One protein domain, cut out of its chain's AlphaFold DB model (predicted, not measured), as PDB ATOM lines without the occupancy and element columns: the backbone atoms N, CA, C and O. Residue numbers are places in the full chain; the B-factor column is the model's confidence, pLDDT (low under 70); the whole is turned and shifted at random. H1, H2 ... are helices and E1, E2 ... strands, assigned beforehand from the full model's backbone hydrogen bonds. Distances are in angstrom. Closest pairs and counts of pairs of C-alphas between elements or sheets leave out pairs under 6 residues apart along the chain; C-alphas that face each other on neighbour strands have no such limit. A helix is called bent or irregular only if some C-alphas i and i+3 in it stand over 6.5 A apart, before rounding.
ATOM      1  N   ASN A 147      18.535  15.959  11.628       58.19
ATOM      2  CA  ASN A 147      19.562  16.325  12.603       58.19
ATOM      3  C   ASN A 147      20.947  16.630  11.973       58.19
ATOM      4  O   ASN A 147      21.862  17.026  12.695       58.19
ATOM      5  N   HIS A 148      21.116  16.435  10.658       59.41
ATOM      6  CA  HIS A 148      22.324  16.749   9.888       59.41
ATOM      7  C   HIS A 148      22.171  17.996   8.991       59.41
ATOM      8  O   HIS A 148      23.154  18.435   8.387       59.41
ATOM      9  N   SER A 149      20.973  18.585   8.906       67.81
ATOM     10  CA  SER A 149      20.723  19.816   8.151       67.81
ATOM     11  C   SER A 149      21.101  21.053   8.980       67.81
ATOM     12  O   SER A 149      20.680  21.222  10.123       67.81
ATOM     13  N   ILE A 150      21.866  21.966   8.386       69.56
ATOM     14  CA  ILE A 150      22.226  23.270   8.945       69.56
ATOM     15  C   ILE A 150      21.372  24.337   8.255       69.56
ATOM     16  O   ILE A 150      21.561  24.628   7.072       69.56
ATOM     17  N   VAL A 151      20.451  24.950   9.001       74.19
ATOM     18  CA  VAL A 151      19.706  26.127   8.533       74.19
ATOM     19  C   VAL A 151      20.654  27.323   8.493       74.19
ATOM     20  O   VAL A 151      21.216  27.721   9.513       74.19
ATOM     21  N   LEU A 152      20.843  27.891   7.304       72.62
ATOM     22  CA  LEU A 152      21.718  29.041   7.073       72.62
ATOM     23  C   LEU A 152      20.976  30.363   7.275       72.62
ATOM     24  O   LEU A 152      21.573  31.332   7.743       72.62
ATOM     25  N   ASN A 153      19.696  30.423   6.895       71.81
ATOM     26  CA  ASN A 153      18.857  31.603   7.093       71.81
ATOM     27  C   ASN A 153      17.356  31.274   7.010       71.81
ATOM     28  O   ASN A 153      16.974  30.296   6.365       71.81
ATOM     29  N   LYS A 154      16.523  32.130   7.610       74.00
ATOM     30  CA  LYS A 154      15.055  32.116   7.525       74.00
ATOM     31  C   LYS A 154      14.545  33.538   7.296       74.00
ATOM     32  O   LYS A 154      14.928  34.456   8.020       74.00
ATOM     33  N   PHE A 155      13.661  33.718   6.320       69.88
ATOM     34  CA  PHE A 155      13.057  35.008   5.996       69.88
ATOM     35  C   PHE A 155      11.535  34.898   5.945       69.88
ATOM     36  O   PHE A 155      10.990  34.168   5.120       69.88
ATOM     37  N   ASN A 156      10.847  35.693   6.763       72.06
ATOM     38  CA  ASN A 156       9.408  35.891   6.628       72.06
ATOM     39  C   ASN A 156       9.128  36.745   5.385       72.06
ATOM     40  O   ASN A 156       9.438  37.936   5.347       72.06
ATOM     41  N   LEU A 157       8.540  36.122   4.371       66.69
ATOM     42  CA  LEU A 157       8.087  36.743   3.138       66.69
ATOM     43  C   LEU A 157       6.622  37.171   3.308       66.69
ATOM     44  O   LEU A 157       5.687  36.391   3.108       66.69
ATOM     45  N   THR A 158       6.418  38.432   3.682       62.97
ATOM     46  CA  THR A 158       5.095  39.065   3.689       62.97
ATOM     47  C   THR A 158       4.725  39.547   2.288       62.97
ATOM     48  O   THR A 158       5.495  40.230   1.612       62.97
ATOM     49  N   SER A 159       3.515  39.213   1.837       58.22
ATOM     50  CA  SER A 159       2.970  39.755   0.591       58.22
ATOM     51  C   SER A 159       2.626  41.237   0.771       58.22
ATOM     52  O   SER A 159       1.805  41.570   1.624       58.22
ATOM     53  N   MET A 160       3.191  42.125  -0.055       56.38
ATOM     54  CA  MET A 160       2.811  43.551  -0.117       56.38
ATOM     55  C   MET A 160       1.512  43.776  -0.921       56.38
ATOM     56  O   MET A 160       1.397  44.726  -1.690       56.38
ATOM     57  N   SER A 161       0.548  42.866  -0.782       54.50
ATOM     58  CA  SER A 161      -0.795  43.007  -1.356       54.50
ATOM     59  C   SER A 161      -1.649  43.947  -0.505       54.50
ATOM     60  O   SER A 161      -1.451  44.049   0.703       54.50
ATOM     61  N   ASP A 162      -2.607  44.624  -1.138       45.06
ATOM     62  CA  ASP A 162      -3.628  45.431  -0.465       45.06
ATOM     63  C   ASP A 162      -5.018  44.922  -0.910       45.06
ATOM     64  O   ASP A 162      -5.295  44.937  -2.115       45.06
ATOM     65  N   PRO A 163      -5.870  44.395  -0.008       54.25
ATOM     66  CA  PRO A 163      -5.641  44.231   1.430       54.25
ATOM     67  C   PRO A 163      -4.507  43.234   1.741       54.25
ATOM     68  O   PRO A 163      -4.322  42.270   0.992       54.25
ATOM     69  N   PRO A 164      -3.777  43.419   2.859       55.28
ATOM     70  CA  PRO A 164      -2.681  42.539   3.251       55.28
ATOM     71  C   PRO A 164      -3.183  41.111   3.449       55.28
ATOM     72  O   PRO A 164      -3.928  40.816   4.386       55.28
ATOM     73  N   THR A 165      -2.762  40.200   2.569       54.75
ATOM     74  CA  THR A 165      -3.090  38.783   2.728       54.75
ATOM     75  C   THR A 165      -2.421  38.237   3.985       54.75
ATOM     76  O   THR A 165      -1.205  38.347   4.133       54.75
ATOM     77  N   THR A 166      -3.182  37.552   4.837       52.22
ATOM     78  CA  THR A 166      -2.698  36.867   6.055       52.22
ATOM     79  C   THR A 166      -1.741  35.699   5.785       52.22
ATOM     80  O   THR A 166      -1.241  35.077   6.717       52.22
ATOM     81  N   LYS A 167      -1.475  35.391   4.511       56.00
ATOM     82  CA  LYS A 167      -0.566  34.337   4.067       56.00
ATOM     83  C   LYS A 167       0.889  34.759   4.252       56.00
ATOM     84  O   LYS A 167       1.527  35.251   3.321       56.00
ATOM     85  N   THR A 168       1.412  34.529   5.449       58.69
ATOM     86  CA  THR A 168       2.858  34.488   5.677       58.69
ATOM     87  C   THR A 168       3.448  33.360   4.836       58.69
ATOM     88  O   THR A 168       2.971  32.226   4.893       58.69
ATOM     89  N   LYS A 169       4.482  33.672   4.055       69.75
ATOM     90  CA  LYS A 169       5.373  32.670   3.467       69.75
ATOM     91  C   LYS A 169       6.695  32.705   4.232       69.75
ATOM     92  O   LYS A 169       7.111  33.782   4.652       69.75
ATOM     93  N   GLU A 170       7.367  31.574   4.402       74.38
ATOM     94  CA  GLU A 170       8.732  31.544   4.947       74.38
ATOM     95  C   GLU A 170       9.692  31.023   3.876       74.38
ATOM     96  O   GLU A 170       9.409  30.023   3.222       74.38
ATOM     97  N   LEU A 171      10.814  31.714   3.674       73.69
ATOM     98  CA  LEU A 171      11.947  31.231   2.887       73.69
ATOM     99  C   LEU A 171      13.023  30.715   3.841       73.69
ATOM    100  O   LEU A 171      13.665  31.510   4.530       73.69
ATOM    101  N   GLN A 172      13.264  29.408   3.828       77.06
ATOM    102  CA  GLN A 172      14.388  28.776   4.512       77.06
ATOM    103  C   GLN A 172      15.509  28.467   3.521       77.06
ATOM    104  O   GLN A 172      15.265  27.830   2.504       77.06
ATOM    105  N   ILE A 173      16.749  28.831   3.857       75.56
ATOM    106  CA  ILE A 173      17.964  28.412   3.142       75.56
ATOM    107  C   ILE A 173      18.741  27.446   4.036       75.56
ATOM    108  O   ILE A 173      18.966  27.743   5.211       75.56
ATOM    109  N   PHE A 174      19.178  26.310   3.491       76.75
ATOM    110  CA  PHE A 174      19.833  25.251   4.256       76.75
ATOM    111  C   PHE A 174      20.985  24.583   3.490       76.75
ATOM    112  O   PHE A 174      21.134  24.716   2.272       76.75
ATOM    113  N   TYR A 175      21.801  23.850   4.241       78.25
ATOM    114  CA  TYR A 175      22.839  22.951   3.748       78.25
ATOM    115  C   TYR A 175      22.777  21.642   4.537       78.25
ATOM    116  O   TYR A 175      22.614  21.669   5.752       78.25
ATOM    117  N   GLU A 176      22.938  20.502   3.879       74.69
ATOM    118  CA  GLU A 176      22.926  19.183   4.518       74.69
ATOM    119  C   GLU A 176      23.981  18.268   3.891       74.69
ATOM    120  O   GLU A 176      24.221  18.304   2.685       74.69
ATOM    121  N   LEU A 177      24.609  17.433   4.719       72.06
ATOM    122  CA  LEU A 177      25.438  16.318   4.269       72.06
ATOM    123  C   LEU A 177      24.625  15.035   4.451       72.06
ATOM    124  O   LEU A 177      24.323  14.662   5.582       72.06
ATOM    125  N   GLY A 178      24.266  14.379   3.350       70.94
ATOM    126  CA  GLY A 178      23.350  13.234   3.355       70.94
ATOM    127  C   GLY A 178      23.617  12.257   2.214       70.94
ATOM    128  O   GLY A 178      24.615  12.386   1.506       70.94
ATOM    129  N   LEU A 179      22.727  11.279   2.044       65.88
ATOM    130  CA  LEU A 179      22.756  10.329   0.929       65.88
ATOM    131  C   LEU A 179      21.680  10.676  -0.108       65.88
ATOM    132  O   LEU A 179      20.605  11.155   0.255       65.88
ATOM    133  N   ILE A 180      21.941  10.384  -1.385       65.69
ATOM    134  CA  ILE A 180      20.879  10.192  -2.387       65.69
ATOM    135  C   ILE A 180      20.742   8.693  -2.639       65.69
ATOM    136  O   ILE A 180      21.753   8.023  -2.852       65.69
ATOM    137  N   ASP A 181      19.503   8.191  -2.639       60.22
ATOM    138  CA  ASP A 181      19.169   6.806  -3.017       60.22
ATOM    139  C   ASP A 181      20.035   5.765  -2.269       60.22
ATOM    140  O   ASP A 181      20.576   4.834  -2.862       60.22
ATOM    141  N   ASP A 182      20.273   6.028  -0.973       58.47
ATOM    142  CA  ASP A 182      21.102   5.272  -0.015       58.47
ATOM    143  C   ASP A 182      22.533   4.886  -0.461       58.47
ATOM    144  O   ASP A 182      23.202   4.094   0.205       58.47
ATOM    145  N   SER A 183      23.041   5.462  -1.556       57.22
ATOM    146  CA  SER A 183      24.270   5.000  -2.223       57.22
ATOM    147  C   SER A 183      25.437   5.986  -2.164       57.22
ATOM    148  O   SER A 183      26.564   5.580  -1.876       57.22
ATOM    149  N   ASP A 184      25.191   7.275  -2.406       68.25
ATOM    150  CA  ASP A 184      26.246   8.281  -2.558       68.25
ATOM    151  C   ASP A 184      26.123   9.423  -1.546       68.25
ATOM    152  O   ASP A 184      25.071  10.048  -1.412       68.25
ATOM    153  N   LEU A 185      27.235   9.732  -0.869       76.00
ATOM    154  CA  LEU A 185      27.350  10.863   0.052       76.00
ATOM    155  C   LEU A 185      27.469  12.181  -0.725       76.00
ATOM    156  O   LEU A 185      28.394  12.364  -1.527       76.00
ATOM    157  N   VAL A 186      26.566  13.115  -0.439       75.06
ATOM    158  CA  VAL A 186      26.407  14.381  -1.163       75.06
ATOM    159  C   VAL A 186      26.294  15.577  -0.230       75.06
ATOM    160  O   VAL A 186      25.772  15.485   0.880       75.06
ATOM    161  N   TYR A 187      26.722  16.732  -0.729       81.56
ATOM    162  CA  TYR A 187      26.336  18.021  -0.173       81.56
ATOM    163  C   TYR A 187      25.047  18.481  -0.851       81.56
ATOM    164  O   TYR A 187      25.053  18.767  -2.046       81.56
ATOM    165  N   ASN A 188      23.957  18.558  -0.096       81.12
ATOM    166  CA  ASN A 188      22.723  19.200  -0.520       81.12
ATOM    167  C   ASN A 188      22.771  20.681  -0.130       81.12
ATOM    168  O   ASN A 188      23.011  21.006   1.034       81.12
ATOM    169  N   ILE A 189      22.541  21.576  -1.085       82.75
ATOM    170  CA  ILE A 189      22.350  23.006  -0.833       82.75
ATOM    171  C   ILE A 189      21.056  23.410  -1.519       82.75
ATOM    172  O   ILE A 189      20.886  23.172  -2.715       82.75
ATOM    173  N   GLY A 190      20.157  24.057  -0.786       83.31
ATOM    174  CA  GLY A 190      18.890  24.486  -1.352       83.31
ATOM    175  C   GLY A 190      18.137  25.469  -0.479       83.31
ATOM    176  O   GLY A 190      18.605  25.921   0.572       83.31
ATOM    177  N   TYR A 191      16.940  25.793  -0.942       79.12
ATOM    178  CA  TYR A 191      15.976  26.571  -0.195       79.12
ATOM    179  C   TYR A 191      14.566  26.011  -0.368       79.12
ATOM    180  O   TYR A 191      14.251  25.409  -1.393       79.12
ATOM    181  N   TYR A 192      13.723  26.242   0.635       79.00
ATOM    182  CA  TYR A 192      12.286  25.984   0.588       79.00
ATOM    183  C   TYR A 192      11.522  27.288   0.792       79.00
ATOM    184  O   TYR A 192      11.901  28.104   1.632       79.00
ATOM    185  N   VAL A 193      10.452  27.476   0.022       76.62
ATOM    186  CA  VAL A 193       9.434  28.503   0.260       76.62
ATOM    187  C   VAL A 193       8.158  27.813   0.717       76.62
ATOM    188  O   VAL A 193       7.543  27.070  -0.050       76.62
ATOM    189  N   GLU A 194       7.766  28.070   1.958       75.38
ATOM    190  CA  GLU A 194       6.537  27.566   2.564       75.38
ATOM    191  C   GLU A 194       5.368  28.525   2.291       75.38
ATOM    192  O   GLU A 194       5.529  29.746   2.292       75.38
ATOM    193  N   GLU A 195       4.170  27.988   2.056       71.88
ATOM    194  CA  GLU A 195       2.928  28.755   1.945       71.88
ATOM    195  C   GLU A 195       1.767  27.975   2.578       71.88
ATOM    196  O   GLU A 195       1.596  26.780   2.335       71.88
ATOM    197  N   SER A 196       0.923  28.670   3.342       69.06
ATOM    198  CA  SER A 196      -0.365  28.135   3.799       69.06
ATOM    199  C   SER A 196      -1.497  28.582   2.866       69.06
ATOM    200  O   SER A 196      -1.633  29.769   2.544       69.06
ATOM    201  N   LYS A 197      -2.317  27.632   2.408       62.34
ATOM    202  CA  LYS A 197      -3.487  27.879   1.554       62.34
ATOM    203  C   LYS A 197      -4.723  27.196   2.131       62.34
ATOM    204  O   LYS A 197      -4.745  25.975   2.228       62.34
ATOM    205  N   SER A 198      -5.786  27.957   2.385       60.62
ATOM    206  CA  SER A 198      -7.102  27.387   2.698       60.62
ATOM    207  C   SER A 198      -7.511  26.323   1.670       60.62
ATOM    208  O   SER A 198      -7.493  26.564   0.456       60.62
ATOM    209  N   ARG A 199      -7.920  25.149   2.167       57.09
ATOM    210  CA  ARG A 199      -8.347  23.983   1.373       57.09
ATOM    211  C   ARG A 199      -9.471  24.319   0.382       57.09
ATOM    212  O   ARG A 199      -9.515  23.763  -0.716       57.09
ATOM    213  N   ALA A 200     -10.324  25.285   0.730       51.44
ATOM    214  CA  ALA A 200     -11.408  25.777  -0.122       51.44
ATOM    215  C   ALA A 200     -10.909  26.302  -1.484       51.44
ATOM    216  O   ALA A 200     -11.516  26.013  -2.513       51.44
ATOM    217  N   THR A 201      -9.767  27.003  -1.517       53.31
ATOM    218  CA  THR A 201      -9.227  27.603  -2.752       53.31
ATOM    219  C   THR A 201      -8.694  26.560  -3.745       53.31
ATOM    220  O   THR A 201      -8.612  26.841  -4.936       53.31
ATOM    221  N   LEU A 202      -8.339  25.356  -3.282       49.62
ATOM    222  CA  LEU A 202      -7.890  24.253  -4.145       49.62
ATOM    223  C   LEU A 202      -9.073  23.445  -4.703       49.62
ATOM    224  O   LEU A 202      -9.084  23.094  -5.884       49.62
ATOM    225  N   ASN A 203     -10.104  23.209  -3.887       44.84
ATOM    226  CA  ASN A 203     -11.276  22.420  -4.284       44.84
ATOM    227  C   ASN A 203     -12.201  23.131  -5.289       44.84
ATOM    228  O   ASN A 203     -12.976  22.459  -5.972       44.84
ATOM    229  N   GLN A 204     -12.069  24.454  -5.456       44.59
ATOM    230  CA  GLN A 204     -12.810  25.256  -6.442       44.59
ATOM    231  C   GLN A 204     -12.675  24.748  -7.896       44.59
ATOM    232  O   GLN A 204     -13.479  25.107  -8.748       44.59
ATOM    233  N   SER A 205     -11.660  23.925  -8.185       43.91
ATOM    234  CA  SER A 205     -11.414  23.337  -9.507       43.91
ATOM    235  C   SER A 205     -12.018  21.937  -9.713       43.91
ATOM    236  O   SER A 205     -11.889  21.416 -10.826       43.91
ATOM    237  N   LEU A 206     -12.572  21.277  -8.684       42.53
ATOM    238  CA  LEU A 206     -12.776  19.819  -8.735       42.53
ATOM    239  C   LEU A 206     -14.177  19.290  -8.396       42.53
ATOM    240  O   LEU A 206     -14.493  18.202  -8.873       42.53
ATOM    241  N   ILE A 207     -15.003  19.982  -7.599       40.09
ATOM    242  CA  ILE A 207     -16.301  19.435  -7.152       40.09
ATOM    243  C   ILE A 207     -17.407  20.501  -7.167       40.09
ATOM    244  O   ILE A 207     -17.518  21.306  -6.248       40.09
ATOM    245  N   ASN A 217     -11.847  24.997   8.286       47.56
ATOM    246  CA  ASN A 217     -10.862  26.047   8.021       47.56
ATOM    247  C   ASN A 217      -9.445  25.443   8.038       47.56
ATOM    248  O   ASN A 217      -8.585  25.862   8.808       47.56
ATOM    249  N   ASP A 218      -9.247  24.409   7.219       59.31
ATOM    250  CA  ASP A 218      -7.966  23.726   7.061       59.31
ATOM    251  C   ASP A 218      -7.057  24.567   6.165       59.31
ATOM    252  O   ASP A 218      -7.246  24.637   4.944       59.31
ATOM    253  N   ASP A 219      -6.035  25.177   6.755       63.91
ATOM    254  CA  ASP A 219      -4.905  25.690   5.993       63.91
ATOM    255  C   ASP A 219      -4.002  24.523   5.576       63.91
ATOM    256  O   ASP A 219      -3.288  23.924   6.383       63.91
ATOM    257  N   LEU A 220      -4.023  24.201   4.282       66.94
ATOM    258  CA  LEU A 220      -3.091  23.259   3.685       66.94
ATOM    259  C   LEU A 220      -1.706  23.904   3.623       66.94
ATOM    260  O   LEU A 220      -1.507  24.908   2.932       66.94
ATOM    261  N   LYS A 221      -0.741  23.297   4.312       73.56
ATOM    262  CA  LYS A 221       0.667  23.686   4.239       73.56
ATOM    263  C   LYS A 221       1.318  23.020   3.034       73.56
ATOM    264  O   LYS A 221       1.328  21.789   2.930       73.56
ATOM    265  N   ILE A 222       1.876  23.841   2.152       74.81
ATOM    266  CA  ILE A 222       2.687  23.407   1.018       74.81
ATOM    267  C   ILE A 222       4.080  24.025   1.104       74.81
ATOM    268  O   ILE A 222       4.229  25.163   1.548       74.81
ATOM    269  N   ALA A 223       5.089  23.303   0.625       77.31
ATOM    270  CA  ALA A 223       6.425  23.848   0.425       77.31
ATOM    271  C   ALA A 223       6.878  23.629  -1.020       77.31
ATOM    272  O   ALA A 223       6.516  22.645  -1.670       77.31
ATOM    273  N   LYS A 224       7.659  24.576  -1.539       82.12
ATOM    274  CA  LYS A 224       8.349  24.460  -2.826       82.12
ATOM    275  C   LYS A 224       9.843  24.554  -2.584       82.12
ATOM    276  O   LYS A 224      10.309  25.582  -2.097       82.12
ATOM    277  N   GLY A 225      10.566  23.497  -2.915       81.50
ATOM    278  CA  GLY A 225      12.012  23.417  -2.765       81.50
ATOM    279  C   GLY A 225      12.745  23.554  -4.087       81.50
ATOM    280  O   GLY A 225      12.260  23.108  -5.126       81.50
ATOM    281  N   THR A 226      13.945  24.114  -4.049       83.31
ATOM    282  CA  THR A 226      14.913  23.966  -5.139       83.31
ATOM    283  C   THR A 226      16.334  24.041  -4.603       83.31
ATOM    284  O   THR A 226      16.598  24.645  -3.559       83.31
ATOM    285  N   GLY A 227      17.257  23.405  -5.308       84.19
ATOM    286  CA  GLY A 227      18.644  23.318  -4.897       84.19
ATOM    287  C   GLY A 227      19.463  22.453  -5.835       84.19
ATOM    288  O   GLY A 227      19.091  22.199  -6.981       84.19
ATOM    289  N   PHE A 228      20.603  22.001  -5.337       85.06
ATOM    290  CA  PHE A 228      21.497  21.102  -6.044       85.06
ATOM    291  C   PHE A 228      22.195  20.169  -5.060       85.06
ATOM    292  O   PHE A 228      22.484  20.529  -3.916       85.06
ATOM    293  N   TYR A 229      22.482  18.966  -5.540       84.19
ATOM    294  CA  TYR A 229      23.381  18.041  -4.874       84.19
ATOM    295  C   TYR A 229      24.750  18.095  -5.548       84.19
ATOM    296  O   TYR A 229      24.841  18.061  -6.776       84.19
ATOM    297  N   VAL A 230      25.807  18.148  -4.741       84.44
ATOM    298  CA  VAL A 230      27.205  18.051  -5.179       84.44
ATOM    299  C   VAL A 230      27.787  16.748  -4.648       84.44
ATOM    300  O   VAL A 230      27.706  16.479  -3.444       84.44
ATOM    301  N   ALA A 231      28.394  15.940  -5.516       81.06
ATOM    302  CA  ALA A 231      29.069  14.718  -5.091       81.06
ATOM    303  C   ALA A 231      30.250  15.048  -4.159       81.06
ATOM    304  O   ALA A 231      31.000  16.000  -4.371       81.06
ATOM    305  N   THR A 232      30.445  14.259  -3.100       75.56
ATOM    306  CA  THR A 232      31.575  14.487  -2.174       75.56
ATOM    307  C   THR A 232      32.929  14.064  -2.751       75.56
ATOM    308  O   THR A 232      33.967  14.577  -2.317       75.56
ATOM    309  N   THR A 233      32.922  13.135  -3.712       73.62
ATOM    310  CA  THR A 233      34.114  12.530  -4.327       73.62
ATOM    311  C   THR A 233      34.554  13.214  -5.618       73.62
ATOM    312  O   THR A 233      35.751  13.280  -5.887       73.62
ATOM    313  N   ASP A 234      33.605  13.755  -6.382       70.31
ATOM    314  CA  ASP A 234      33.780  14.209  -7.763       70.31
ATOM    315  C   ASP A 234      33.133  15.589  -7.948       70.31
ATOM    316  O   ASP A 234      32.268  15.979  -7.171       70.31
ATOM    317  N   ALA A 235      33.512  16.342  -8.984       72.44
ATOM    318  CA  ALA A 235      32.939  17.668  -9.267       72.44
ATOM    319  C   ALA A 235      31.529  17.610  -9.905       72.44
ATOM    320  O   ALA A 235      31.165  18.489 -10.679       72.44
ATOM    321  N   ASP A 236      30.773  16.549  -9.620       81.88
ATOM    322  CA  ASP A 236      29.492  16.235 -10.245       81.88
ATOM    323  C   ASP A 236      28.330  16.927  -9.525       81.88
ATOM    324  O   ASP A 236      28.300  16.965  -8.289       81.88
ATOM    325  N   ILE A 237      27.399  17.501 -10.295       84.38
ATOM    326  CA  ILE A 237      26.341  18.384  -9.789       84.38
ATOM    327  C   ILE A 237      25.017  18.074 -10.491       84.38
ATOM    328  O   ILE A 237      24.928  18.053 -11.717       84.38
ATOM    329  N   ILE A 238      23.963  17.877  -9.698       83.75
ATOM    330  CA  ILE A 238      22.596  17.664 -10.182       83.75
ATOM    331  C   ILE A 238      21.651  18.645  -9.481       83.75
ATOM    332  O   ILE A 238      21.569  18.681  -8.250       83.75
ATOM    333  N   GLY A 239      20.948  19.465 -10.260       85.38
ATOM    334  CA  GLY A 239      19.905  20.351  -9.752       85.38
ATOM    335  C   GLY A 239      18.643  19.567  -9.402       85.38
ATOM    336  O   GLY A 239      18.342  18.543 -10.021       85.38
ATOM    337  N   TRP A 240      17.880  20.048  -8.425       85.31
ATOM    338  CA  TRP A 240      16.603  19.459  -8.035       85.31
ATOM    339  C   TRP A 240      15.546  20.527  -7.754       85.31
ATOM    340  O   TRP A 240      15.849  21.620  -7.285       85.31
ATOM    341  N   ASN A 241      14.285  20.191  -8.022       85.38
ATOM    342  CA  ASN A 241      13.111  20.976  -7.644       85.38
ATOM    343  C   ASN A 241      12.109  20.052  -6.953       85.38
ATOM    344  O   ASN A 241      11.886  18.944  -7.434       85.38
ATOM    345  N   ALA A 242      11.510  20.496  -5.853       84.25
ATOM    346  CA  ALA A 242      10.607  19.706  -5.025       84.25
ATOM    347  C   ALA A 242       9.281  20.436  -4.767       84.25
ATOM    348  O   ALA A 242       9.248  21.662  -4.643       84.25
ATOM    349  N   TYR A 243       8.196  19.674  -4.666       84.00
ATOM    350  CA  TYR A 243       6.864  20.157  -4.308       84.00
ATOM    351  C   TYR A 243       6.279  19.259  -3.233       84.00
ATOM    352  O   TYR A 243       6.119  18.065  -3.472       84.00
ATOM    353  N   ASP A 244       5.922  19.851  -2.097       79.50
ATOM    354  CA  ASP A 244       5.557  19.122  -0.888       79.50
ATOM    355  C   ASP A 244       4.236  19.577  -0.311       79.50
ATOM    356  O   ASP A 244       3.890  20.762  -0.345       79.50
ATOM    357  N   GLN A 245       3.535  18.626   0.292       79.50
ATOM    358  CA  GLN A 245       2.257  18.846   0.934       79.50
ATOM    359  C   GLN A 245       2.184  18.059   2.245       79.50
ATOM    360  O   GLN A 245       2.429  16.852   2.268       79.50
ATOM    361  N   VAL A 246       1.771  18.726   3.327       78.38
ATOM    362  CA  VAL A 246       1.295  18.029   4.533       78.38
ATOM    363  C   VAL A 246      -0.020  17.336   4.184       78.38
ATOM    364  O   VAL A 246      -1.000  18.009   3.854       78.38
ATOM    365  N   TYR A 247      -0.059  16.005   4.245       76.44
ATOM    366  CA  TYR A 247      -1.304  15.249   4.042       76.44
ATOM    367  C   TYR A 247      -1.936  14.789   5.360       76.44
ATOM    368  O   TYR A 247      -3.148  14.589   5.411       76.44
ATOM    369  N   ASN A 248      -1.134  14.669   6.421       73.25
ATOM    370  CA  ASN A 248      -1.586  14.365   7.771       73.25
ATOM    371  C   ASN A 248      -0.707  15.100   8.797       73.25
ATOM    372  O   ASN A 248       0.512  15.160   8.647       73.25
ATOM    373  N   GLN A 249      -1.318  15.651   9.843       72.38
ATOM    374  CA  GLN A 249      -0.610  16.283  10.953       72.38
ATOM    375  C   GLN A 249      -1.226  15.805  12.269       72.38
ATOM    376  O   GLN A 249      -2.436  15.891  12.463       72.38
ATOM    377  N   SER A 250      -0.380  15.327  13.176       73.56
ATOM    378  CA  SER A 250      -0.740  14.935  14.540       73.56
ATOM    379  C   SER A 250       0.296  15.467  15.528       73.56
ATOM    380  O   SER A 250       1.396  15.845  15.125       73.56
ATOM    381  N   ASP A 251      -0.019  15.440  16.823       71.81
ATOM    382  CA  ASP A 251       0.845  15.960  17.895       71.81
ATOM    383  C   ASP A 251       2.266  15.358  17.903       71.81
ATOM    384  O   ASP A 251       3.210  15.986  18.377       71.81
ATOM    385  N   ASN A 252       2.428  14.132  17.384       76.56
ATOM    386  CA  ASN A 252       3.673  13.359  17.465       76.56
ATOM    387  C   ASN A 252       4.348  13.079  16.113       76.56
ATOM    388  O   ASN A 252       5.475  12.586  16.103       76.56
ATOM    389  N   VAL A 253       3.682  13.354  14.988       76.94
ATOM    390  CA  VAL A 253       4.260  13.213  13.643       76.94
ATOM    391  C   VAL A 253       3.504  14.088  12.643       76.94
ATOM    392  O   VAL A 253       2.269  14.137  12.651       76.94
ATOM    393  N   THR A 254       4.252  14.758  11.768       76.00
ATOM    394  CA  THR A 254       3.718  15.389  10.553       76.00
ATOM    395  C   THR A 254       4.132  14.540   9.358       76.00
ATOM    396  O   THR A 254       5.324  14.292   9.177       76.00
ATOM    397  N   ASN A 255       3.161  14.074   8.571       76.44
ATOM    398  CA  ASN A 255       3.405  13.245   7.394       76.44
ATOM    399  C   ASN A 255       3.263  14.081   6.118       76.44
ATOM    400  O   ASN A 255       2.286  14.822   5.926       76.44
ATOM    401  N   TYR A 256       4.227  13.912   5.225       78.56
ATOM    402  CA  TYR A 256       4.357  14.679   3.999       78.56
ATOM    403  C   TYR A 256       4.402  13.764   2.785       78.56
ATOM    404  O   TYR A 256       5.015  12.698   2.821       78.56
ATOM    405  N   LEU A 257       3.801  14.233   1.697       80.31
ATOM    406  CA  LEU A 257       3.926  13.649   0.369       80.31
ATOM    407  C   LEU A 257       4.584  14.693  -0.531       80.31
ATOM    408  O   LEU A 257       4.150  15.849  -0.556       80.31
ATOM    409  N   GLY A 258       5.625  14.282  -1.250       80.69
ATOM    410  CA  GLY A 258       6.427  15.157  -2.089       80.69
ATOM    411  C   GLY A 258       6.742  14.564  -3.456       80.69
ATOM    412  O   GLY A 258       6.763  13.345  -3.645       80.69
ATOM    413  N   ILE A 259       6.998  15.444  -4.422       79.31
ATOM    414  CA  ILE A 259       7.488  15.091  -5.759       79.31
ATOM    415  C   ILE A 259       8.774  15.871  -6.026       79.31
ATOM    416  O   ILE A 259       8.785  17.095  -5.905       79.31
ATOM    417  N   ILE A 260       9.842  15.173  -6.419       81.75
ATOM    418  CA  ILE A 260      11.145  15.742  -6.787       81.75
ATOM    419  C   ILE A 260      11.433  15.537  -8.274       81.75
ATOM    420  O   ILE A 260      11.210  14.465  -8.831       81.75
ATOM    421  N   TYR A 261      11.971  16.568  -8.912       85.00
ATOM    422  CA  TYR A 261      12.385  16.591 -10.308       85.00
ATOM    423  C   TYR A 261      13.873  16.917 -10.363       85.00
ATOM    424  O   TYR A 261      14.285  17.965  -9.863       85.00
ATOM    425  N   TYR A 262      14.666  16.052 -10.986       83.12
ATOM    426  CA  TYR A 262      16.097  16.278 -11.178       83.12
ATOM    427  C   TYR A 262      16.352  16.911 -12.550       83.12
ATOM    428  O   TYR A 262      15.801  16.462 -13.560       83.12
ATOM    429  N   SER A 263      17.183  17.956 -12.597       81.44
ATOM    430  CA  SER A 263      17.599  18.584 -13.856       81.44
ATOM    431  C   SER A 263      18.429  17.615 -14.707       81.44
ATOM    432  O   SER A 263      18.789  16.523 -14.273       81.44
ATOM    433  N   THR A 264      18.800  18.007 -15.924       70.94
ATOM    434  CA  THR A 264      19.947  17.375 -16.588       70.94
ATOM    435  C   THR A 264      21.199  17.548 -15.730       70.94
ATOM    436  O   THR A 264      21.429  18.648 -15.221       70.94
ATOM    437  N   ASN A 265      22.003  16.490 -15.582       68.75
ATOM    438  CA  ASN A 265      23.349  16.607 -15.024       68.75
ATOM    439  C   ASN A 265      24.211  17.493 -15.948       68.75
ATOM    440  O   ASN A 265      24.171  17.331 -17.170       68.75
ATOM    441  N   GLU A 266      24.988  18.410 -15.370       65.75
ATOM    442  CA  GLU A 266      25.940  19.258 -16.098       65.75
ATOM    443  C   GLU A 266      27.131  18.464 -16.671       65.75
ATOM    444  O   GLU A 266      27.738  18.893 -17.653       65.75
ATOM    445  N   LEU A 267      27.448  17.288 -16.106       67.88
ATOM    446  CA  LEU A 267      28.522  16.401 -16.555       67.88
ATOM    447  C   LEU A 267      27.978  15.101 -17.190       67.88
ATOM    448  O   LEU A 267      27.525  14.188 -16.489       67.88
ATOM    449  N   PRO A 268      28.068  14.945 -18.528       67.94
ATOM    450  CA  PRO A 268      27.732  13.696 -19.203       67.94
ATOM    451  C   PRO A 268      28.563  12.520 -18.670       67.94
ATOM    452  O   PRO A 268      29.791  12.550 -18.695       67.94
ATOM    453  N   GLY A 269      27.888  11.469 -18.200       71.56
ATOM    454  CA  GLY A 269      28.538  10.293 -17.608       71.56
ATOM    455  C   GLY A 269      29.001  10.456 -16.152       71.56
ATOM    456  O   GLY A 269      29.633   9.537 -15.635       71.56
ATOM    457  N   GLY A 270      28.678  11.569 -15.480       75.00
ATOM    458  CA  GLY A 270      28.877  11.728 -14.033       75.00
ATOM    459  C   GLY A 270      28.086  10.706 -13.199       75.00
ATOM    460  O   GLY A 270      27.194  10.025 -13.713       75.00
ATOM    461  N   LYS A 271      28.368  10.613 -11.896       75.88
ATOM    462  CA  LYS A 271      27.631   9.759 -10.944       75.88
ATOM    463  C   LYS A 271      26.119   9.996 -11.002       75.88
ATOM    464  O   LYS A 271      25.345   9.054 -11.150       75.88
ATOM    465  N   PHE A 272      25.695  11.256 -10.996       78.19
ATOM    466  CA  PHE A 272      24.290  11.652 -11.069       78.19
ATOM    467  C   PHE A 272      23.716  11.621 -12.489       78.19
ATOM    468  O   PHE A 272      22.561  11.994 -12.689       78.19
ATOM    469  N   SER A 273      24.470  11.171 -13.503       77.88
ATOM    470  CA  SER A 273      23.941  11.047 -14.871       77.88
ATOM    471  C   SER A 273      22.667  10.194 -14.910       77.88
ATOM    472  O   SER A 273      21.730  10.548 -15.621       77.88
ATOM    473  N   GLN A 274      22.583   9.163 -14.058       77.50
ATOM    474  CA  GLN A 274      21.404   8.310 -13.885       77.50
ATOM    475  C   GLN A 274      20.187   9.010 -13.258       77.50
ATOM    476  O   GLN A 274      19.092   8.454 -13.318       77.50
ATOM    477  N   LEU A 275      20.356  10.176 -12.627       77.06
ATOM    478  CA  LEU A 275      19.263  10.993 -12.090       77.06
ATOM    479  C   LEU A 275      18.737  12.001 -13.120       77.06
ATOM    480  O   LEU A 275      17.642  12.521 -12.940       77.06
ATOM    481  N   SER A 276      19.473  12.251 -14.209       78.38
ATOM    482  CA  SER A 276      19.100  13.239 -15.229       78.38
ATOM    483  C   SER A 276      17.685  13.004 -15.756       78.38
ATOM    484  O   SER A 276      17.402  11.951 -16.329       78.38
ATOM    485  N   ASN A 277      16.812  14.002 -15.616       74.81
ATOM    486  CA  ASN A 277      15.409  13.931 -16.037       74.81
ATOM    487  C   ASN A 277      14.593  12.807 -15.359       74.81
ATOM    488  O   ASN A 277      13.588  12.355 -15.918       74.81
ATOM    489  N   LYS A 278      14.998  12.325 -14.177       79.00
ATOM    490  CA  LYS A 278      14.134  11.484 -13.338       79.00
ATOM    491  C   LYS A 278      13.162  12.337 -12.532       79.00
ATOM    492  O   LYS A 278      13.467  13.457 -12.118       79.00
ATOM    493  N   VAL A 279      12.003  11.744 -12.272       78.50
ATOM    494  CA  VAL A 279      11.005  12.244 -11.326       78.50
ATOM    495  C   VAL A 279      10.899  11.225 -10.201       78.50
ATOM    496  O   VAL A 279      10.796  10.029 -10.468       78.50
ATOM    497  N   GLY A 280      10.949  11.680  -8.957       78.88
ATOM    498  CA  GLY A 280      10.709  10.867  -7.775       78.88
ATOM    499  C   GLY A 280       9.434  11.293  -7.066       78.88
ATOM    500  O   GLY A 280       9.123  12.480  -7.023       78.88
ATOM    501  N   ILE A 281       8.727  10.336  -6.479       75.38
ATOM    502  CA  ILE A 281       7.720  10.591  -5.445       75.38
ATOM    503  C   ILE A 281       8.331  10.121  -4.128       75.38
ATOM    504  O   ILE A 281       9.027   9.105  -4.109       75.38
ATOM    505  N   TYR A 282       8.104  10.841  -3.039       77.06
ATOM    506  CA  TYR A 282       8.519  10.399  -1.714       77.06
ATOM    507  C   TYR A 282       7.482  10.733  -0.656       77.06
ATOM    508  O   TYR A 282       6.769  11.730  -0.737       77.06
ATOM    509  N   GLU A 283       7.466   9.901   0.372       78.00
ATOM    510  CA  GLU A 283       6.786  10.174   1.629       78.00
ATOM    511  C   GLU A 283       7.851  10.433   2.692       78.00
ATOM    512  O   GLU A 283       8.914   9.800   2.675       78.00
ATOM    513  N   TYR A 284       7.595  11.366   3.608       72.69
ATOM    514  CA  TYR A 284       8.424  11.483   4.801       72.69
ATOM    515  C   TYR A 284       7.632  11.827   6.059       72.69
ATOM    516  O   TYR A 284       6.674  12.600   6.033       72.69
ATOM    517  N   ASP A 285       8.096  11.259   7.165       77.19
ATOM    518  CA  ASP A 285       7.583  11.472   8.511       77.19
ATOM    519  C   ASP A 285       8.546  12.396   9.250       77.19
ATOM    520  O   ASP A 285       9.731  12.078   9.350       77.19
ATOM    521  N   LEU A 286       8.056  13.522   9.775       73.12
ATOM    522  CA  LEU A 286       8.820  14.427  10.636       73.12
ATOM    523  C   LEU A 286       8.330  14.315  12.078       73.12
ATOM    524  O   LEU A 286       7.155  14.559  12.371       73.12
ATOM    525  N   TYR A 287       9.246  13.985  12.981       74.50
ATOM    526  CA  TYR A 287       8.975  13.858  14.410       74.50
ATOM    527  C   TYR A 287       9.366  15.142  15.171       74.50
ATOM    528  O   TYR A 287      10.335  15.803  14.788       74.50
ATOM    529  N   PRO A 288       8.713  15.475  16.307       65.50
ATOM    530  CA  PRO A 288       9.004  16.676  17.109       65.50
ATOM    531  C   PRO A 288      10.445  16.819  17.632       65.50
ATOM    532  O   PRO A 288      10.817  17.864  18.155       65.50
ATOM    533  N   ASN A 289      11.265  15.770  17.531       65.56
ATOM    534  CA  ASN A 289      12.687  15.785  17.876       65.56
ATOM    535  C   ASN A 289      13.609  16.165  16.694       65.56
ATOM    536  O   ASN A 289      14.826  16.072  16.842       65.56
ATOM    537  N   GLY A 290      13.058  16.528  15.529       60.44
ATOM    538  CA  GLY A 290      13.822  16.834  14.313       60.44
ATOM    539  C   GLY A 290      14.396  15.608  13.592       60.44
ATOM    540  O   GLY A 290      15.240  15.750  12.710       60.44
ATOM    541  N   SER A 291      13.978  14.392  13.961       62.91
ATOM    542  CA  SER A 291      14.268  13.201  13.157       62.91
ATOM    543  C   SER A 291      13.255  13.065  12.023       62.91
ATOM    544  O   SER A 291      12.079  13.397  12.189       62.91
ATOM    545  N   ALA A 292      13.723  12.574  10.876       65.69
ATOM    546  CA  ALA A 292      12.894  12.338   9.707       65.69
ATOM    547  C   ALA A 292      13.164  10.951   9.113       65.69
ATOM    548  O   ALA A 292      14.320  10.531   9.023       65.69
ATOM    549  N   ILE A 293      12.108  10.263   8.683       66.50
ATOM    550  CA  ILE A 293      12.187   9.017   7.904       66.50
ATOM    551  C   ILE A 293      11.641   9.331   6.515       66.50
ATOM    552  O   ILE A 293      10.546   9.873   6.418       66.50
ATOM    553  N   ARG A 294      12.385   9.012   5.449       70.25
ATOM    554  CA  ARG A 294      11.985   9.261   4.055       70.25
ATOM    555  C   ARG A 294      11.975   7.956   3.266       70.25
ATOM    556  O   ARG A 294      12.972   7.245   3.265       70.25
ATOM    557  N   ASN A 295      10.899   7.717   2.527       69.12
ATOM    558  CA  ASN A 295      10.812   6.680   1.501       69.12
ATOM    559  C   ASN A 295      10.791   7.369   0.131       69.12
ATOM    560  O   ASN A 295       9.909   8.188  -0.104       69.12
ATOM    561  N   LEU A 296      11.747   7.079  -0.758       75.81
ATOM    562  CA  LEU A 296      11.845   7.683  -2.095       75.81
ATOM    563  C   LEU A 296      11.665   6.618  -3.181       75.81
ATOM    564  O   LEU A 296      12.336   5.591  -3.171       75.81
ATOM    565  N   TRP A 297      10.802   6.901  -4.154       74.44
ATOM    566  CA  TRP A 297      10.555   6.054  -5.317       74.44
ATOM    567  C   TRP A 297      10.820   6.843  -6.598       74.44
ATOM    568  O   TRP A 297      10.072   7.756  -6.951       74.44
ATOM    569  N   LEU A 298      11.897   6.492  -7.306       74.50
ATOM    570  CA  LEU A 298      12.267   7.112  -8.577       74.50
ATOM    571  C   LEU A 298      11.550   6.435  -9.752       74.50
ATOM    572  O   LEU A 298      11.678   5.228  -9.961       74.50
ATOM    573  N   TRP A 299      10.840   7.218 -10.561       71.31
ATOM    574  CA  TRP A 299      10.212   6.724 -11.782       71.31
ATOM    575  C   TRP A 299      11.263   6.535 -12.889       71.31
ATOM    576  O   TRP A 299      12.092   7.427 -13.105       71.31
ATOM    577  N   PRO A 300      11.254   5.410 -13.629       59.66
ATOM    578  CA  PRO A 300      12.147   5.229 -14.766       59.66
ATOM    579  C   PRO A 300      11.760   6.171 -15.911       59.66
ATOM    580  O   PRO A 300      10.677   6.059 -16.491       59.66
ATOM    581  N   THR A 301      12.661   7.082 -16.280       56.47
ATOM    582  CA  THR A 301      12.517   7.874 -17.504       56.47
ATOM    583  C   THR A 301      12.722   6.963 -18.714       56.47
ATOM    584  O   THR A 301      13.724   6.252 -18.798       56.47
ATOM    585  N   ILE A 302      11.789   6.978 -19.669       52.00
ATOM    586  CA  ILE A 302      11.973   6.266 -20.937       52.00
ATOM    587  C   ILE A 302      12.995   7.052 -21.756       52.00
ATOM    588  O   ILE A 302      12.653   8.055 -22.382       52.00
ATOM    589  N   THR A 303      14.248   6.603 -21.761       51.09
ATOM    590  CA  THR A 303      15.255   7.133 -22.681       51.09
ATOM    591  C   THR A 303      14.838   6.765 -24.100       51.09
ATOM    592  O   THR A 303      15.011   5.625 -24.532       51.09
ATOM    593  N   THR A 304      14.268   7.716 -24.839       46.03
ATOM    594  CA  THR A 304      14.078   7.586 -26.284       46.03
ATOM    595  C   THR A 304      15.451   7.533 -26.934       46.03
ATOM    596  O   THR A 304      16.060   8.555 -27.240       46.03
ATOM    597  N   THR A 305      15.960   6.317 -27.125       43.66
ATOM    598  CA  THR A 305      17.179   6.076 -27.889       43.66
ATOM    599  C   THR A 305      16.902   6.457 -29.336       43.66
ATOM    600  O   THR A 305      16.395   5.653 -30.118       43.66
ATOM    601  N   THR A 306      17.215   7.701 -29.697       40.72
ATOM    602  CA  THR A 306      17.240   8.146 -31.087       40.72
ATOM    603  C   THR A 306      18.399   7.428 -31.763       40.72
ATOM    604  O   THR A 306      19.526   7.922 -31.799       40.72
TER     605      THR A 306
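What this domain is: This is residues 147 to 207 and 217 to 306 of the 325 residues of an uncharacterized protein of Candidatus Nitrosocosmicus franklandus (UniProt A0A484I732). What does the model look like at first sight? It is one large antiparallel sheet of eight strands, E1 to E8, twisted and curled into an open trough, whose edge strands E1 and E8 stay apart. The small helix H1 follows the end of E3, H2 is beside the strands near one end of E5, and residues 160 to 165, between E1 and E2, stick out. What is it made of, and how large is it? The 151 printed residues have eight named strands and two named helices, in the order E1 E2 E3 H1 E4 E5 E6 H2 E7 E8; the class is mostly strand. The sheet runs E1 E2 E3 E4 E5 E6 E7 E8, strand beside strand as along the chain. The whole is only just compact, close to loose, with a radius of gyration of the C-alphas of 17.4 A and spans of 51 by 37 by 33 A.

Where its parts are: Where do the first three strands run? E1 is residues 149 to 157, 21.7 A long, from C-alpha 149 at (20.723, 19.816, 8.151); E2 is residues 169 to 180, 27.9 A; E3 is residues 184 to 198, 38.8 A. E1 bends by 62 degrees at residue 152, E2 by 86 degrees at 177 and E3 by 72 degrees at 187. What comes next? H1 is residues 199 to 203, 6.6 A. E4 is residues 219 to 231, 37.4 A, ending with C-alpha 231 at (29.069, 14.718, -5.091). E5 is residues 237 to 250, 36.6 A, bending by 64 degrees at 247; E6 is residues 253 to 262, 27.7 A. What ends the printed part? H2 is residues 271 to 275, 8.5 A, and irregular, with C-alphas 271 and 274 7.0 A apart. E7 is residues 279 to 286, 22.2 A, and E8 is residues 292 to 299, 22.4 A, ending with C-alpha 299 at (10.212, 6.724, -11.782).

How they stand to each other: How does the sheet begin? E1 E2 E3 is a meander, each strand the antiparallel neighbour of the one before. The hairpin E1 and E2 has N 155 and O 171 within hydrogen-bond range at 2.8 A; the hairpin E2 and E3 has N 188 and O 176 at 2.8 A. How does it go on? E3 and E4 are antiparallel at 162 degrees, with N 193 and O 224 2.8 A apart. E4 E5 E6 is a second meander of two hairpins, with N 225 and O 242 at 2.8 A, then N 261 and O 241 at 2.8 A. E6 and E7 have N 258 and O 282 at 2.8 A, and the hairpin E7 and E8 has N 297 and O 281 at 2.8 A. Where are the helices? H1 is on the sheet but only grazes it, with its residues 199 to 202. H2 is on the sheet at a height over the sheet of 7.3 A, over none of the strands; its closest C-alphas to E5 are those of Phe 272 and Ile 238, 6.3 A apart. In H1 every O i to N i+4 pair is within hydrogen-bond range; in H2 0 of 1 is, beside 1 of 2 O i to N i+3 pairs.

The domain as a whole: How far does it reach? The two C-alphas farthest apart are those of Pro 163 and Thr 306, at 53.7 A. Where is it cut, and which link is long? Residues 208 to 216 are not printed, and C-alphas 207 and 217 are 17.4 A apart. Of the links that are printed whole, the one from E1 to E2 is long, with 11 residues. Where is confidence low? The mean pLDDT of the printed part is 70.1, and 58 residues are under 70, among them residues 157 to 169, 196 to 207 and 300 to 306.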